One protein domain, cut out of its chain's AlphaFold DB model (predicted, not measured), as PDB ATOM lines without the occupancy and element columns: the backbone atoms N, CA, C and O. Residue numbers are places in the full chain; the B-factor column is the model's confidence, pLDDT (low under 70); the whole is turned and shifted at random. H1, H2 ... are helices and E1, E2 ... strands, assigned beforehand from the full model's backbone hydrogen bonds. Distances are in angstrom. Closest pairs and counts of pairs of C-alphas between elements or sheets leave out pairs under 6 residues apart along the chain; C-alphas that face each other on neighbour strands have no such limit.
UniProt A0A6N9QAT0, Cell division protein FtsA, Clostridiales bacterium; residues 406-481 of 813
ATOM      1  N   LEU A 406     -18.283 -93.503 210.952       78.12
ATOM      2  CA  LEU A 406     -18.465 -94.503 212.012       78.12
ATOM      3  C   LEU A 406     -19.936 -94.923 212.134       78.12
ATOM      4  O   LEU A 406     -20.220 -96.119 212.114       78.12
ATOM      5  N   ASN A 407     -20.867 -93.964 212.198       71.38
ATOM      6  CA  ASN A 407     -22.302 -94.251 212.251       71.38
ATOM      7  C   ASN A 407     -22.776 -95.000 210.999       71.38
ATOM      8  O   ASN A 407     -23.547 -95.949 211.115       71.38
ATOM      9  N   VAL A 408     -22.294 -94.616 209.809       75.94
ATOM     10  CA  VAL A 408     -22.633 -95.320 208.560       75.94
ATOM     11  C   VAL A 408     -22.197 -96.783 208.613       75.94
ATOM     12  O   VAL A 408     -22.936 -97.665 208.176       75.94
ATOM     13  N   LEU A 409     -21.018 -97.067 209.163       79.56
ATOM     14  CA  LEU A 409     -20.495 -98.426 209.253       79.56
ATOM     15  C   LEU A 409     -21.228 -99.263 210.310       79.56
ATOM     16  O   LEU A 409     -21.644-100.381 209.996       79.56
ATOM     17  N   THR A 410     -21.469 -98.722 211.508       70.38
ATOM     18  CA  THR A 410     -22.168 -99.456 212.577       70.38
ATOM     19  C   THR A 410     -23.630 -99.733 212.235       70.38
ATOM     20  O   THR A 410     -24.071-100.872 212.369       70.38
ATOM     21  N   MET A 411     -24.355 -98.773 211.644       67.69
ATOM     22  CA  MET A 411     -25.730 -98.984 211.144       67.69
ATOM     23  C   MET A 411     -25.830-100.035 210.022       67.69
ATOM     24  O   MET A 411     -26.923-100.512 209.714       67.69
ATOM     25  N   ASN A 412     -24.702-100.427 209.419       73.31
ATOM     26  CA  ASN A 412     -24.617-101.476 208.400       73.31
ATOM     27  C   ASN A 412     -23.967-102.777 208.905       73.31
ATOM     28  O   ASN A 412     -23.650-103.656 208.102       73.31
ATOM     29  N   GLY A 413     -23.812-102.932 210.224       65.06
ATOM     30  CA  GLY A 413     -23.366-104.171 210.865       65.06
ATOM     31  C   GLY A 413     -21.848-104.373 210.921       65.06
ATOM     32  O   GLY A 413     -21.409-105.455 211.313       65.06
ATOM     33  N   TYR A 414     -21.048-103.364 210.562       76.75
ATOM     34  CA  TYR A 414     -19.610-103.364 210.841       76.75
ATOM     35  C   TYR A 414     -19.370-102.947 212.296       76.75
ATOM     36  O   TYR A 414     -19.889-101.936 212.762       76.75
ATOM     37  N   ARG A 415     -18.575-103.724 213.028       72.56
ATOM     38  CA  ARG A 415     -18.302-103.516 214.457       72.56
ATOM     39  C   ARG A 415     -17.058-102.653 214.654       72.56
ATOM     40  O   ARG A 415     -16.193-102.599 213.784       72.56
ATOM     41  N   TYR A 416     -16.872-102.069 215.840       71.50
ATOM     42  CA  TYR A 416     -15.689-101.229 216.114       71.50
ATOM     43  C   TYR A 416     -14.355-101.985 215.909       71.50
ATOM     44  O   TYR A 416     -13.363-101.436 215.426       71.50
ATOM     45  N   ARG A 417     -14.351-103.296 216.189       69.12
ATOM     46  CA  ARG A 417     -13.218-104.209 215.940       69.12
ATOM     47  C   ARG A 417     -12.816-104.321 214.459       69.12
ATOM     48  O   ARG A 417     -11.659-104.620 214.183       69.12
ATOM     49  N   ASP A 418     -13.734-104.048 213.534       79.06
ATOM     50  CA  ASP A 418     -13.522-104.144 212.085       79.06
ATOM     51  C   ASP A 418     -12.827-102.890 211.522       79.06
ATOM     52  O   ASP A 418     -12.339-102.903 210.395       79.06
ATOM     53  N   LEU A 419     -12.750-101.805 212.303       75.50
ATOM     54  CA  LEU A 419     -12.076-100.552 211.939       75.50
ATOM     55  C   LEU A 419     -10.574-100.604 212.258       75.50
ATOM     56  O   LEU A 419      -9.742-100.226 211.432       75.50
ATOM     57  N   PHE A 420     -10.230-101.085 213.455       71.25
ATOM     58  CA  PHE A 420      -8.872-101.018 214.014       71.25
ATOM     59  C   PHE A 420      -8.158-102.377 214.060       71.25
ATOM     60  O   PHE A 420      -6.936-102.431 214.195       71.25
ATOM     61  N   GLY A 421      -8.899-103.481 213.927       65.06
ATOM     62  CA  GLY A 421      -8.360-104.834 214.030       65.06
ATOM     63  C   GLY A 421      -7.845-105.163 215.435       65.06
ATOM     64  O   GLY A 421      -8.128-104.478 216.418       65.06
ATOM     65  N   ARG A 422      -7.086-106.259 215.538       70.62
ATOM     66  CA  ARG A 422      -6.311-106.638 216.732       70.62
ATOM     67  C   ARG A 422      -5.031-107.339 216.295       70.62
ATOM     68  O   ARG A 422      -5.093-108.201 215.421       70.62
ATOM     69  N   SER A 423      -3.894-106.998 216.895       79.81
ATOM     70  CA  SER A 423      -2.654-107.766 216.714       79.81
ATOM     71  C   SER A 423      -2.835-109.207 217.197       79.81
ATOM     72  O   SER A 423      -3.605-109.467 218.125       79.81
ATOM     73  N   GLY A 424      -2.113-110.138 216.580       83.38
ATOM     74  CA  GLY A 424      -2.155-111.546 216.946       83.38
ATOM     75  C   GLY A 424      -1.718-111.787 218.389       83.38
ATOM     76  O   GLY A 424      -0.839-111.100 218.920       83.38
ATOM     77  N   ALA A 425      -2.316-112.794 219.027       84.06
ATOM     78  CA  ALA A 425      -1.912-113.217 220.362       84.06
ATOM     79  C   ALA A 425      -0.414-113.568 220.383       84.06
ATOM     80  O   ALA A 425       0.077-114.284 219.510       84.06
ATOM     81  N   SER A 426       0.309-113.045 221.375       89.38
ATOM     82  CA  SER A 426       1.739-113.317 221.549       89.38
ATOM     83  C   SER A 426       1.948-114.588 222.371       89.38
ATOM     84  O   SER A 426       1.285-114.796 223.388       89.38
ATOM     85  N   LEU A 427       2.884-115.420 221.929       89.88
ATOM     86  CA  LEU A 427       3.236-116.707 222.518       89.88
ATOM     87  C   LEU A 427       4.365-116.492 223.531       89.88
ATOM     88  O   LEU A 427       5.429-115.972 223.194       89.88
ATOM     89  N   VAL A 428       4.121-116.851 224.792       90.00
ATOM     90  CA  VAL A 428       5.056-116.614 225.905       90.00
ATOM     91  C   VAL A 428       5.529-117.947 226.466       90.00
ATOM     92  O   VAL A 428       4.716-118.724 226.957       90.00
ATOM     93  N   VAL A 429       6.839-118.181 226.443       91.62
ATOM     94  CA  VAL A 429       7.486-119.411 226.931       91.62
ATOM     95  C   VAL A 429       8.634-119.073 227.884       91.62
ATOM     96  O   VAL A 429       9.043-117.915 228.004       91.62
ATOM     97  N   THR A 430       9.181-120.070 228.572       89.88
ATOM     98  CA  THR A 430      10.336-119.915 229.467       89.88
ATOM     99  C   THR A 430      11.453-120.849 229.026       89.88
ATOM    100  O   THR A 430      11.267-122.055 229.057       89.88
ATOM    101  N   VAL A 431      12.616-120.321 228.640       88.75
ATOM    102  CA  VAL A 431      13.767-121.106 228.151       88.75
ATOM    103  C   VAL A 431      14.904-121.007 229.162       88.75
ATOM    104  O   VAL A 431      15.362-119.903 229.453       88.75
ATOM    105  N   ASP A 432      15.331-122.132 229.741       85.56
ATOM    106  CA  ASP A 432      16.323-122.201 230.830       85.56
ATOM    107  C   ASP A 432      16.043-121.196 231.977       85.56
ATOM    108  O   ASP A 432      16.937-120.519 232.485       85.56
ATOM    109  N   GLY A 433      14.767-121.039 232.350       80.69
ATOM    110  CA  GLY A 433      14.319-120.083 233.375       80.69
ATOM    111  C   GLY A 433      14.167-118.626 232.906       80.69
ATOM    112  O   GLY A 433      13.673-117.793 233.665       80.69
ATOM    113  N   LYS A 434      14.526-118.291 231.659       85.69
ATOM    114  CA  LYS A 434      14.341-116.955 231.071       85.69
ATOM    115  C   LYS A 434      13.035-116.868 230.274       85.69
ATOM    116  O   LYS A 434      12.859-117.564 229.273       85.69
ATOM    117  N   ARG A 435      12.147-115.945 230.654       88.75
ATOM    118  CA  ARG A 435      10.935-115.620 229.880       88.75
ATOM    119  C   ARG A 435      11.300-115.107 228.480       88.75
ATOM    120  O   ARG A 435      12.045-114.137 228.350       88.75
ATOM    121  N   THR A 436      10.728-115.734 227.460       88.62
ATOM    122  CA  THR A 436      10.892-115.433 226.033       88.62
ATOM    123  C   THR A 436       9.511-115.194 225.420       88.62
ATOM    124  O   THR A 436       8.531-115.820 225.825       88.62
ATOM    125  N   VAL A 437       9.404-114.241 224.492       89.81
ATOM    126  CA  VAL A 437       8.128-113.825 223.890       89.81
ATOM    127  C   VAL A 437       8.265-113.815 222.376       89.81
ATOM    128  O   VAL A 437       9.108-113.101 221.837       89.81
ATOM    129  N   PHE A 438       7.401-114.568 221.704       88.50
ATOM    130  CA  PHE A 438       7.169-114.473 220.271       88.50
ATOM    131  C   PHE A 438       5.941-113.593 220.051       88.50
ATOM    132  O   PHE A 438       4.853-113.887 220.551       88.50
ATOM    133  N   TYR A 439       6.114-112.488 219.336       86.19
ATOM    134  CA  TYR A 439       5.036-111.534 219.093       86.19
ATOM    135  C   TYR A 439       4.153-111.998 217.934       86.19
ATOM    136  O   TYR A 439       4.654-112.460 216.908       86.19
ATOM    137  N   GLY A 440       2.834-111.879 218.100       85.19
ATOM    138  CA  GLY A 440       1.896-112.089 216.997       85.19
ATOM    139  C   GLY A 440       2.048-110.995 215.940       85.19
ATOM    140  O   GLY A 440       2.563-109.909 216.223       85.19
ATOM    141  N   LYS A 441       1.604-111.263 214.711       86.38
ATOM    142  CA  LYS A 441       1.677-110.264 213.634       86.38
ATOM    143  C   LYS A 441       0.773-109.064 213.969       86.38
ATOM    144  O   LYS A 441      -0.255-109.249 214.626       86.38
ATOM    145  N   PRO A 442       1.116-107.836 213.541       77.50
ATOM    146  CA  PRO A 442       0.194-106.708 213.640       77.50
ATOM    147  C   PRO A 442      -1.066-106.962 212.796       77.50
ATOM    148  O   PRO A 442      -1.036-107.744 211.844       77.50
ATOM    149  N   ALA A 443      -2.165-106.292 213.142       80.69
ATOM    150  CA  ALA A 443      -3.343-106.231 212.278       80.69
ATOM    151  C   ALA A 443      -3.021-105.516 210.954       80.69
ATOM    152  O   ALA A 443      -2.111-104.685 210.893       80.69
ATOM    153  N   THR A 444      -3.801-105.783 209.907       81.50
ATOM    154  CA  THR A 444      -3.871-104.862 208.765       81.50
ATOM    155  C   THR A 444      -4.915-103.793 209.062       81.50
ATOM    156  O   THR A 444      -6.024-104.108 209.489       81.50
ATOM    157  N   ASN A 445      -4.563-102.524 208.854       78.31
ATOM    158  CA  ASN A 445      -5.494-101.411 209.042       78.31
ATOM    159  C   ASN A 445      -6.682-101.534 208.079       78.31
ATOM    160  O   ASN A 445      -6.518-101.984 206.941       78.31
ATOM    161  N   SER A 446      -7.855-101.058 208.500       85.25
ATOM    162  CA  SER A 446      -8.967-100.875 207.570       85.25
ATOM    163  C   SER A 446      -8.639 -99.808 206.518       85.25
ATOM    164  O   SER A 446      -7.772 -98.951 206.707       85.25
ATOM    165  N   THR A 447      -9.330 -99.863 205.381       89.00
ATOM    166  CA  THR A 447      -9.296 -98.804 204.362       89.00
ATOM    167  C   THR A 447     -10.655 -98.129 204.322       89.00
ATOM    168  O   THR A 447     -11.659 -98.819 204.150       89.00
ATOM    169  N   LEU A 448     -10.679 -96.802 204.460       91.06
ATOM    170  CA  LEU A 448     -11.901 -96.006 204.485       91.06
ATOM    171  C   LEU A 448     -11.828 -94.842 203.497       91.06
ATOM    172  O   LEU A 448     -10.902 -94.027 203.544       91.06
ATOM    173  N   MET A 449     -12.814 -94.761 202.608       90.38
ATOM    174  CA  MET A 449     -12.912 -93.719 201.590       90.38
ATOM    175  C   MET A 449     -14.328 -93.139 201.534       90.38
ATOM    176  O   MET A 449     -15.305 -93.881 201.549       90.38
ATOM    177  N   LEU A 450     -14.426 -91.814 201.429       89.12
ATOM    178  CA  LEU A 450     -15.653 -91.044 201.226       89.12
ATOM    179  C   LEU A 450     -15.541 -90.296 199.891       89.12
ATOM    180  O   LEU A 450     -14.596 -89.533 199.668       89.12
ATOM    181  N   ASN A 451     -16.478 -90.535 198.974       85.38
ATOM    182  CA  ASN A 451     -16.489 -89.973 197.618       85.38
ATOM    183  C   ASN A 451     -15.148 -90.152 196.872       85.38
ATOM    184  O   ASN A 451     -14.675 -89.247 196.184       85.38
ATOM    185  N   GLY A 452     -14.500 -91.310 197.052       85.38
ATOM    186  CA  GLY A 452     -13.198 -91.641 196.458       85.38
ATOM    187  C   GLY A 452     -11.971 -90.995 197.126       85.38
ATOM    188  O   GLY A 452     -10.860 -91.156 196.624       85.38
ATOM    189  N   ASN A 453     -12.135 -90.281 198.244       89.38
ATOM    190  CA  ASN A 453     -11.048 -89.670 199.019       89.38
ATOM    191  C   ASN A 453     -10.883 -90.397 200.357       89.38
ATOM    192  O   ASN A 453     -11.875 -90.810 200.943       89.38
ATOM    193  N   ALA A 454      -9.659 -90.527 200.877       88.38
ATOM    194  CA  ALA A 454      -9.447 -91.105 202.208       88.38
ATOM    195  C   ALA A 454     -10.139 -90.256 203.296       88.38
ATOM    196  O   ALA A 454      -9.999 -89.032 203.292       88.38
ATOM    197  N   ALA A 455     -10.858 -90.908 204.212       86.19
ATOM    198  CA  ALA A 455     -11.667 -90.264 205.250       86.19
ATOM    199  C   ALA A 455     -11.390 -90.853 206.641       86.19
ATOM    200  O   ALA A 455     -10.940 -91.993 206.761       86.19
ATOM    201  N   GLY A 456     -11.666 -90.072 207.687       81.94
ATOM    202  CA  GLY A 456     -11.663 -90.539 209.073       81.94
ATOM    203  C   GLY A 456     -13.023 -91.108 209.485       81.94
ATOM    204  O   GLY A 456     -14.041 -90.863 208.835       81.94
ATOM    205  N   VAL A 457     -13.056 -91.871 210.578       80.56
ATOM    206  CA  VAL A 457     -14.305 -92.441 211.127       80.56
ATOM    207  C   VAL A 457     -15.230 -91.357 211.709       80.56
ATOM    208  O   VAL A 457     -16.447 -91.500 211.715       80.56
ATOM    209  N   ASP A 458     -14.644 -90.240 212.126       80.25
ATOM    210  CA  ASP A 458     -15.259 -88.995 212.597       80.25
ATOM    211  C   ASP A 458     -15.825 -88.111 211.469       80.25
ATOM    212  O   ASP A 458     -16.637 -87.222 211.725       80.25
ATOM    213  N   THR A 459     -15.409 -88.340 210.220       81.19
ATOM    214  CA  THR A 459     -15.736 -87.468 209.084       81.19
ATOM    215  C   THR A 459     -17.242 -87.466 208.809       81.19
ATOM    216  O   THR A 459     -17.861 -88.523 208.718       81.19
ATOM    217  N   LEU A 460     -17.840 -86.279 208.665       76.19
ATOM    218  CA  LEU A 460     -19.280 -86.131 208.426       76.19
ATOM    219  C   LEU A 460     -19.699 -86.597 207.024       76.19
ATOM    220  O   LEU A 460     -18.968 -86.394 206.056       76.19
ATOM    221  N   VAL A 461     -20.904 -87.165 206.928       71.88
ATOM    222  CA  VAL A 461     -21.472 -87.771 205.712       71.88
ATOM    223  C   VAL A 461     -22.789 -87.088 205.324       71.88
ATOM    224  O   VAL A 461     -23.619 -86.769 206.179       71.88
ATOM    225  N   GLN A 462     -22.985 -86.862 204.025       63.66
ATOM    226  CA  GLN A 462     -24.119 -86.146 203.436       63.66
ATOM    227  C   GLN A 462     -24.944 -87.017 202.470       63.66
ATOM    228  O   GLN A 462     -24.560 -88.117 202.072       63.66
ATOM    229  N   ALA A 463     -26.119 -86.515 202.078       58.41
ATOM    230  CA  ALA A 463     -26.994 -87.191 201.123       58.41
ATOM    231  C   ALA A 463     -26.390 -87.217 199.709       58.41
ATOM    232  O   ALA A 463     -26.234 -86.177 199.071       58.41
ATOM    233  N   GLY A 464     -26.135 -88.421 199.200       57.34
ATOM    234  CA  GLY A 464     -25.485 -88.683 197.915       57.34
ATOM    235  C   GLY A 464     -24.087 -89.295 198.041       57.34
ATOM    236  O   GLY A 464     -23.532 -89.704 197.023       57.34
ATOM    237  N   ASP A 465     -23.523 -89.367 199.251       78.12
ATOM    238  CA  ASP A 465     -22.143 -89.800 199.457       78.12
ATOM    239  C   ASP A 465     -21.917 -91.296 199.183       78.12
ATOM    240  O   ASP A 465     -22.768 -92.153 199.433       78.12
ATOM    241  N   VAL A 466     -20.717 -91.631 198.716       78.62
ATOM    242  CA  VAL A 466     -20.253 -93.012 198.535       78.62
ATOM    243  C   VAL A 466     -19.184 -93.320 199.578       78.62
ATOM    244  O   VAL A 466     -18.104 -92.733 199.543       78.62
ATOM    245  N   VAL A 467     -19.469 -94.256 200.482       88.69
ATOM    246  CA  VAL A 467     -18.499 -94.823 201.423       88.69
ATOM    247  C   VAL A 467     -17.979 -96.147 200.866       88.69
ATOM    248  O   VAL A 467     -18.744 -97.072 200.591       88.69
ATOM    249  N   GLU A 468     -16.666 -96.272 200.737       90.94
ATOM    250  CA  GLU A 468     -15.995 -97.539 200.445       90.94
ATOM    251  C   GLU A 468     -15.185 -97.943 201.681       90.94
ATOM    252  O   GLU A 468     -14.399 -97.153 202.211       90.94
ATOM    253  N   PHE A 469     -15.412 -99.161 202.175       92.81
ATOM    254  CA  PHE A 469     -14.831 -99.655 203.418       92.81
ATOM    255  C   PHE A 469     -14.356-101.100 203.298       92.81
ATOM    256  O   PHE A 469     -15.142-102.013 203.032       92.81
ATOM    257  N   ILE A 470     -13.071-101.311 203.568       90.56
ATOM    258  CA  ILE A 470     -12.454-102.630 203.679       90.56
ATOM    259  C   ILE A 470     -12.079-102.836 205.153       90.56
ATOM    260  O   ILE A 470     -11.207-102.108 205.635       90.56
ATOM    261  N   PRO A 471     -12.697-103.801 205.862       87.12
ATOM    262  CA  PRO A 471     -12.368-104.112 207.250       87.12
ATOM    263  C   PRO A 471     -10.887-104.405 207.498       87.12
ATOM    264  O   PRO A 471     -10.214-105.044 206.684       87.12
ATOM    265  N   ALA A 472     -10.418-103.997 208.673       87.06
ATOM    266  CA  ALA A 472      -9.150-104.408 209.250       87.06
ATOM    267  C   ALA A 472      -9.132-105.928 209.466       87.06
ATOM    268  O   ALA A 472     -10.106-106.498 209.965       87.06
ATOM    269  N   GLN A 473      -8.027-106.598 209.135       84.94
ATOM    270  CA  GLN A 473      -7.888-108.034 209.394       84.94
ATOM    271  C   GLN A 473      -7.089-108.254 210.685       84.94
ATOM    272  O   GLN A 473      -6.040-107.623 210.865       84.94
ATOM    273  N   PRO A 474      -7.542-109.142 211.594       79.06
ATOM    274  CA  PRO A 474      -6.760-109.527 212.761       79.06
ATOM    275  C   PRO A 474      -5.387-110.068 212.360       79.06
ATOM    276  O   PRO A 474      -5.264-110.839 211.410       79.06
ATOM    277  N   GLY A 475      -4.359-109.683 213.110       83.81
ATOM    278  CA  GLY A 475      -3.021-110.226 212.940       83.81
ATOM    279  C   GLY A 475      -2.968-111.700 213.336       83.81
ATOM    280  O   GLY A 475      -3.617-112.131 214.291       83.81
ATOM    281  N   GLU A 476      -2.183-112.491 212.608       85.62
ATOM    282  CA  GLU A 476      -2.010-113.914 212.912       85.62
ATOM    283  C   GLU A 476      -1.328-114.098 214.284       85.62
ATOM    284  O   GLU A 476      -0.319-113.430 214.554       85.62
ATOM    285  N   PRO A 477      -1.835-114.992 215.158       87.56
ATOM    286  CA  PRO A 477      -1.167-115.352 216.404       87.56
ATOM    287  C   PRO A 477       0.271-115.820 216.181       87.56
ATOM    288  O   PRO A 477       0.593-116.419 215.153       87.56
ATOM    289  N   ALA A 478       1.129-115.581 217.169       88.06
ATOM    290  CA  ALA A 478       2.489-116.088 217.160       88.06
ATOM    291  C   ALA A 478       2.495-117.623 217.124       88.06
ATOM    292  O   ALA A 478       1.832-118.278 217.927       88.06
ATOM    293  N   GLN A 479       3.291-118.177 216.215       89.44
ATOM    294  CA  GLN A 479       3.624-119.594 216.161       89.44
ATOM    295  C   GLN A 479       5.143-119.707 216.246       89.44
ATOM    296  O   GLN A 479       5.854-118.957 215.578       89.44
ATOM    297  N   ALA A 480       5.623-120.617 217.086       89.44
ATOM    298  CA  ALA A 480       7.034-120.934 217.233       89.44
ATOM    299  C   ALA A 480       7.181-122.419 217.562       89.44
ATOM    300  O   ALA A 480       6.335-123.006 218.242       89.44
ATOM    301  N   THR A 481       8.261-123.014 217.085       91.62
ATOM    302  CA  THR A 481       8.707-124.361 217.435       91.62
ATOM    303  C   THR A 481       9.754-124.306 218.544       91.62
ATOM    304  O   THR A 481      10.302-123.243 218.855       91.62
TER     305      THR A 481
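Overview. This is residues 406 to 481 of the 813 residues of the protein "Cell division protein FtsA" of Clostridiales bacterium (UniProt A0A6N9QAT0). This is a long thin rod with little regular structure: an antiparallel hairpin, E1 and E2, at one end, another, E3 and E4, toward the other, and unnamed stretches between. Short H2 sits near the middle. The printed part has 76 residues, 28 in named elements, ordered H1, H2, E1, E2, E3, E4, class mixed. It is extended, radius of gyration of the C-alphas 17.9 A, spanning 63 by 21 by 17 A.

Arrangement. Start at H1, residues 406 to 410, whose O i to N i+4 pair is within hydrogen-bond range; H2, residues 417 to 420, is apart from it and too short for such a pair. Next, E1, residues 427 to 431, and E2, residues 434 to 438, form a hairpin, antiparallel at 151 degrees, with N 429 and O 436 within hydrogen-bond range at 3.0 A. E3, residues 447 to 450, and E4, residues 466 to 470, form another at 179 degrees, N 449 and O 468 at 2.9 A.

Along the chain. Find C-alpha 406 at (-18.465, -94.503, 212.012), where H1 begins; E4 runs 13.4 A to C-alpha 470 at (-12.454, -102.630, 203.679).

Size, cuts and confidence. The printed part has no cut; E3 to E4 is a long link, and pLDDT is under 70 at 7 residues, among them 462 to 464.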